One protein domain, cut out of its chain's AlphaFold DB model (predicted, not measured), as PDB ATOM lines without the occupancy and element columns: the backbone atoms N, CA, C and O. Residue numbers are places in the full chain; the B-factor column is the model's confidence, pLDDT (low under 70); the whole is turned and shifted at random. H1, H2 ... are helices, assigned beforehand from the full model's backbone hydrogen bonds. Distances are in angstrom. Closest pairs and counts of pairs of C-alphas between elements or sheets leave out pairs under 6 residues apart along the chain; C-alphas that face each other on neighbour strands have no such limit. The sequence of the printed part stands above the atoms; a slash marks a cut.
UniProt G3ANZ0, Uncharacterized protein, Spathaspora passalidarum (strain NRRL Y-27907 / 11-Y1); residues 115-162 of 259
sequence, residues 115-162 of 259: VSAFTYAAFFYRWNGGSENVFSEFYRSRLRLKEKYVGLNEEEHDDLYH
ATOM      1  N   VAL A 115     127.060 144.022 201.109       97.56
ATOM      2  CA  VAL A 115     127.551 145.249 200.470       97.56
ATOM      3  C   VAL A 115     127.824 146.347 201.502       97.56
ATOM      4  O   VAL A 115     128.862 147.005 201.412       97.56
ATOM      5  N   SER A 116     126.964 146.534 202.509       97.31
ATOM      6  CA  SER A 116     127.186 147.540 203.556       97.31
ATOM      7  C   SER A 116     128.416 147.214 204.406       97.31
ATOM      8  O   SER A 116     129.208 148.100 204.714       97.31
ATOM      9  N   ALA A 117     128.621 145.941 204.750       96.50
ATOM     10  CA  ALA A 117     129.793 145.500 205.498       96.50
ATOM     11  C   ALA A 117     131.083 145.693 204.688       96.50
ATOM     12  O   ALA A 117     132.056 146.234 205.209       96.50
ATOM     13  N   PHE A 118     131.084 145.322 203.401       95.38
ATOM     14  CA  PHE A 118     132.238 145.517 202.516       95.38
ATOM     15  C   PHE A 118     132.562 146.994 202.290       95.38
ATOM     16  O   PHE A 118     133.729 147.379 202.325       95.38
ATOM     17  N   THR A 119     131.550 147.836 202.079       94.69
ATOM     18  CA  THR A 119     131.755 149.283 201.906       94.69
ATOM     19  C   THR A 119     132.258 149.939 203.188       94.69
ATOM     20  O   THR A 119     133.198 150.729 203.127       94.69
ATOM     21  N   TYR A 120     131.722 149.566 204.353       94.25
ATOM     22  CA  TYR A 120     132.246 150.029 205.639       94.25
ATOM     23  C   TYR A 120     133.705 149.605 205.845       94.25
ATOM     24  O   TYR A 120     134.566 150.441 206.128       94.25
ATOM     25  N   ALA A 121     133.998 148.322 205.625       91.50
ATOM     26  CA  ALA A 121     135.340 147.771 205.727       91.50
ATOM     27  C   ALA A 121     136.332 148.480 204.793       91.50
ATOM     28  O   ALA A 121     137.423 148.825 205.224       91.50
ATOM     29  N   ALA A 122     135.974 148.722 203.532       90.50
ATOM     30  CA  ALA A 122     136.894 149.312 202.563       90.50
ATOM     31  C   ALA A 122     137.092 150.829 202.737       90.50
ATOM     32  O   ALA A 122     138.201 151.320 202.541       90.50
ATOM     33  N   PHE A 123     136.037 151.583 203.072       91.06
ATOM     34  CA  PHE A 123     136.075 153.053 203.051       91.06
ATOM     35  C   PHE A 123     136.170 153.718 204.423       91.06
ATOM     36  O   PHE A 123     136.655 154.847 204.500       91.06
ATOM     37  N   PHE A 124     135.682 153.078 205.487       88.75
ATOM     38  CA  PHE A 124     135.561 153.704 206.810       88.75
ATOM     39  C   PHE A 124     136.466 153.068 207.859       88.75
ATOM     40  O   PHE A 124     136.927 153.767 208.756       88.75
ATOM     41  N   TYR A 125     136.738 151.768 207.753       88.56
ATOM     42  CA  TYR A 125     137.560 151.072 208.732       88.56
ATOM     43  C   TYR A 125     139.060 151.262 208.473       88.56
ATOM     44  O   TYR A 125     139.549 151.052 207.361       88.56
ATOM     45  N   ARG A 126     139.803 151.619 209.527       85.44
ATOM     46  CA  ARG A 126     141.263 151.751 209.493       85.44
ATOM     47  C   ARG A 126     141.915 150.383 209.700       85.44
ATOM     48  O   ARG A 126     141.971 149.862 210.811       85.44
ATOM     49  N   TRP A 127     142.416 149.798 208.617       82.94
ATOM     50  CA  TRP A 127     143.151 148.530 208.653       82.94
ATOM     51  C   TRP A 127     144.619 148.736 209.044       82.94
ATOM     52  O   TRP A 127     145.201 149.765 208.718       82.94
ATOM     53  N   ASN A 128     145.212 147.745 209.725       78.69
ATOM     54  CA  ASN A 128     146.636 147.685 210.096       78.69
ATOM     55  C   ASN A 128     147.214 148.995 210.671       78.69
ATOM     56  O   ASN A 128     148.341 149.375 210.369       78.69
ATOM     57  N   GLY A 129     146.432 149.723 211.474       73.06
ATOM     58  CA  GLY A 129     146.898 150.966 212.095       73.06
ATOM     59  C   GLY A 129     147.279 152.071 211.101       73.06
ATOM     60  O   GLY A 129     147.972 153.004 211.490       73.06
ATOM     61  N   GLY A 130     146.812 152.016 209.848       65.00
ATOM     62  CA  GLY A 130     147.119 153.007 208.807       65.00
ATOM     63  C   GLY A 130     148.247 152.612 207.845       65.00
ATOM     64  O   GLY A 130     148.521 153.368 206.913       65.00
ATOM     65  N   SER A 131     148.860 151.432 208.015       69.75
ATOM     66  CA  SER A 131     149.859 150.930 207.064       69.75
ATOM     67  C   SER A 131     149.247 150.549 205.708       69.75
ATOM     68  O   SER A 131     148.031 150.359 205.563       69.75
ATOM     69  N   GLU A 132     150.089 150.490 204.672       74.75
ATOM     70  CA  GLU A 132     149.639 150.293 203.293       74.75
ATOM     71  C   GLU A 132     149.006 148.913 203.074       74.75
ATOM     72  O   GLU A 132     149.649 147.876 203.201       74.75
ATOM     73  N   ASN A 133     147.737 148.915 202.663       78.44
ATOM     74  CA  ASN A 133     146.957 147.723 202.326       78.44
ATOM     75  C   ASN A 133     146.197 147.924 201.009       78.44
ATOM     76  O   ASN A 133     145.969 149.056 200.584       78.44
ATOM     77  N   VAL A 134     145.677 146.847 200.414       77.25
ATOM     78  CA  VAL A 134     144.837 146.914 199.195       77.25
ATOM     79  C   VAL A 134     143.617 147.834 199.380       77.25
ATOM     80  O   VAL A 134     143.230 148.549 198.461       77.25
ATOM     81  N   PHE A 135     143.040 147.876 200.586       83.44
ATOM     82  CA  PHE A 135     141.891 148.735 200.902       83.44
ATOM     83  C   PHE A 135     142.260 150.184 201.265       83.44
ATOM     84  O   PHE A 135     141.381 151.043 201.307       83.44
ATOM     85  N   SER A 136     143.545 150.483 201.488       83.38
ATOM     86  CA  SER A 136     143.992 151.815 201.928       83.38
ATOM     87  C   SER A 136     143.690 152.912 200.901       83.38
ATOM     88  O   SER A 136     143.353 154.034 201.277       83.38
ATOM     89  N   GLU A 137     143.722 152.593 199.602       85.06
ATOM     90  CA  GLU A 137     143.419 153.562 198.543       85.06
ATOM     91  C   GLU A 137     141.948 154.020 198.581       85.06
ATOM     92  O   GLU A 137     141.671 155.207 198.391       85.06
ATOM     93  N   PHE A 138     141.009 153.122 198.902       90.31
ATOM     94  CA  PHE A 138     139.585 153.457 199.024       90.31
ATOM     95  C   PHE A 138     139.317 154.331 200.249       90.31
ATOM     96  O   PHE A 138     138.676 155.378 200.125       90.31
ATOM     97  N   TYR A 139     139.881 153.975 201.403       89.38
ATOM     98  CA  TYR A 139     139.822 154.798 202.612       89.38
ATOM     99  C   TYR A 139     140.402 156.207 202.380       89.38
ATOM    100  O   TYR A 139     139.728 157.205 202.648       89.38
ATOM    101  N   ARG A 140     141.592 156.318 201.767       87.75
ATOM    102  CA  ARG A 140     142.199 157.618 201.425       87.75
ATOM    103  C   ARG A 140     141.368 158.403 200.407       87.75
ATOM    104  O   ARG A 140     141.290 159.623 200.501       87.75
ATOM    105  N   SER A 141     140.702 157.743 199.457       90.44
ATOM    106  CA  SER A 141     139.804 158.421 198.508       90.44
ATOM    107  C   SER A 141     138.617 159.096 199.206       90.44
ATOM    108  O   SER A 141     138.290 160.241 198.890       90.44
ATOM    109  N   ARG A 142     138.035 158.433 200.218       92.06
ATOM    110  CA  ARG A 142     137.004 159.024 201.079       92.06
ATOM    111  C   ARG A 142     137.572 160.200 201.861       92.06
ATOM    112  O   ARG A 142     136.919 161.235 201.917       92.06
ATOM    113  N   LEU A 143     138.768 160.065 202.437       91.62
ATOM    114  CA  LEU A 143     139.415 161.153 203.173       91.62
ATOM    115  C   LEU A 143     139.649 162.386 202.294       91.62
ATOM    116  O   LEU A 143     139.281 163.478 202.702       91.62
ATOM    117  N   ARG A 144     140.111 162.221 201.047       92.19
ATOM    118  CA  ARG A 144     140.234 163.333 200.078       92.19
ATOM    119  C   ARG A 144     138.907 164.023 199.789       92.19
ATOM    120  O   ARG A 144     138.866 165.227 199.561       92.19
ATOM    121  N   LEU A 145     137.813 163.262 199.728       93.75
ATOM    122  CA  LEU A 145     136.482 163.847 199.572       93.75
ATOM    123  C   LEU A 145     136.067 164.581 200.849       93.75
ATOM    124  O   LEU A 145     135.600 165.712 200.767       93.75
ATOM    125  N   LYS A 146     136.281 163.980 202.022       93.94
ATOM    126  CA  LYS A 146     135.965 164.590 203.319       93.94
ATOM    127  C   LYS A 146     136.727 165.901 203.528       93.94
ATOM    128  O   LYS A 146     136.116 166.888 203.923       93.94
ATOM    129  N   GLU A 147     138.009 165.931 203.185       93.75
ATOM    130  CA  GLU A 147     138.856 167.124 203.222       93.75
ATOM    131  C   GLU A 147     138.248 168.287 202.436       93.75
ATOM    132  O   GLU A 147     138.184 169.404 202.935       93.75
ATOM    133  N   LYS A 148     137.722 168.008 201.236       93.62
ATOM    134  CA  LYS A 148     137.116 169.027 200.370       93.62
ATOM    135  C   LYS A 148     135.802 169.597 200.900       93.62
ATOM    136  O   LYS A 148     135.477 170.729 200.557       93.62
ATOM    137  N   TYR A 149     135.029 168.822 201.662       94.62
ATOM    138  CA  TYR A 149     133.671 169.215 202.063       94.62
ATOM    139  C   TYR A 149     133.534 169.611 203.534       94.62
ATOM    140  O   TYR A 149     132.704 170.457 203.851       94.62
ATOM    141  N   VAL A 150     134.286 168.980 204.436       94.06
ATOM    142  CA  VAL A 150     134.077 169.075 205.894       94.06
ATOM    143  C   VAL A 150     135.374 169.389 206.644       94.06
ATOM    144  O   VAL A 150     135.323 169.995 207.709       94.06
ATOM    145  N   GLY A 151     136.528 169.007 206.089       88.56
ATOM    146  CA  GLY A 151     137.813 169.035 206.789       88.56
ATOM    147  C   GLY A 151     138.152 167.694 207.453       88.56
ATOM    148  O   GLY A 151     137.299 166.810 207.601       88.56
ATOM    149  N   LEU A 152     139.430 167.527 207.795       90.88
ATOM    150  CA  LEU A 152     140.009 166.299 208.353       90.88
ATOM    151  C   LEU A 152     140.361 166.489 209.831       90.88
ATOM    152  O   LEU A 152     140.764 167.577 210.238       90.88
ATOM    153  N   ASN A 153     140.252 165.414 210.613       91.31
ATOM    154  CA  ASN A 153     140.887 165.351 211.932       91.31
ATOM    155  C   ASN A 153     142.404 165.164 211.788       91.31
ATOM    156  O   ASN A 153     142.867 164.707 210.748       91.31
ATOM    157  N   GLU A 154     143.167 165.445 212.845       89.31
ATOM    158  CA  GLU A 154     144.633 165.312 212.846       89.31
ATOM    159  C   GLU A 154     145.086 163.888 212.469       89.31
ATOM    160  O   GLU A 154     145.857 163.714 211.530       89.31
ATOM    161  N   GLU A 155     144.475 162.856 213.062       87.19
ATOM    162  CA  GLU A 155     144.745 161.454 212.698       87.19
ATOM    163  C   GLU A 155     144.402 161.130 211.233       87.19
ATOM    164  O   GLU A 155     145.107 160.378 210.565       87.19
ATOM    165  N   GLU A 156     143.305 161.687 210.716       88.56
ATOM    166  CA  GLU A 156     142.875 161.457 209.334       88.56
ATOM    167  C   GLU A 156     143.760 162.205 208.325       88.56
ATOM    168  O   GLU A 156     143.923 161.763 207.186       88.56
ATOM    169  N   HIS A 157     144.308 163.348 208.732       90.19
ATOM    170  CA  HIS A 157     145.258 164.121 207.952       90.19
ATOM    171  C   HIS A 157     146.582 163.361 207.826       90.19
ATOM    172  O   HIS A 157     147.090 163.192 206.714       90.19
ATOM    173  N   ASP A 158     147.080 162.812 208.932       88.25
ATOM    174  CA  ASP A 158     148.272 161.963 208.935       88.25
ATOM    175  C   ASP A 158     148.067 160.704 208.084       88.25
ATOM    176  O   ASP A 158     148.916 160.369 207.258       88.25
ATOM    177  N   ASP A 159     146.904 160.053 208.187       85.62
ATOM    178  CA  ASP A 159     146.552 158.892 207.360       85.62
ATOM    179  C   ASP A 159     146.525 159.213 205.850       85.62
ATOM    180  O   ASP A 159     146.817 158.351 205.005       85.62
ATOM    181  N   LEU A 160     146.124 160.437 205.482       87.38
ATOM    182  CA  LEU A 160     146.013 160.860 204.088       87.38
ATOM    183  C   LEU A 160     147.380 161.195 203.478       87.38
ATOM    184  O   LEU A 160     147.635 160.838 202.321       87.38
ATOM    185  N   TYR A 161     148.229 161.870 204.253       86.62
ATOM    186  CA  TYR A 161     149.536 162.369 203.826       86.62
ATOM    187  C   TYR A 161     150.716 161.490 204.256       86.62
ATOM    188  O   TYR A 161     151.864 161.827 203.957       86.62
ATOM    189  N   HIS A 162     150.456 160.338 204.876       80.38
ATOM    190  CA  HIS A 162     151.471 159.327 205.143       80.38
ATOM    191  C   HIS A 162     152.215 158.948 203.853       80.38
ATOM    192  O   HIS A 162     151.609 158.621 202.821       80.38
TER     193      HIS A 162
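AT A GLANCE: This is residues 115 to 162 of the 259 residues of an uncharacterized protein of Spathaspora passalidarum (strain NRRL Y-27907 / 11-Y1) (UniProt G3ANZ0). Two helices make a corner, H1 meeting residues 136 to 142 of the longer H3 about perpendicular; after H3 the chain folds back and H4 packs steeply on it, with the short H2 near H3 and H4. The 48 printed residues hold four named helices, H1 to H4 in order, and no named strand: all helix. The whole is compact, radius of gyration of the C-alphas 10.3 A, spanning 26 by 22 by 13 A.

HOW THE PARTS SIT: H1, residues 115 to 123, touches H3, residues 136 to 149, at 81 degrees, about perpendicular; their closest C-alphas, Phe 123 and Tyr 139, are 4.2 A apart. H2, residues 127 to 130, is close to but not clearly touching H3; their closest C-alphas, Trp 127 and Ser 136, are 7.5 A apart. H4, residues 154 to 161, touches residues 140 to 144 of H3 at a steep tilt of 63 degrees, opposite ways; the closest C-alphas, Arg 140 and Leu 160, are 5.7 A apart. H2 is close to but not clearly touching H4; C-alphas 130 and 159, their closest, are 6.1 A apart. H1 and H4 are apart. In H1, H3 and H4 every O i to N i+4 pair is within hydrogen-bond range; H2 is too short for one.

IN THESE COORDINATES: H1 begins at C-alpha 115, (127.551, 145.249, 200.470), and is 11.8 A long; H2 is 6.0 A, H3 20.2 A and H4 10.7 A, ending at C-alpha 161, (149.536, 162.369, 203.826).

THE WHOLE: The C-alphas farthest apart, Val 115 and Glu 154, are 29.1 A apart. The printed part has no cut, and its three links are tight. Residues 130 to 131 have pLDDT under 70.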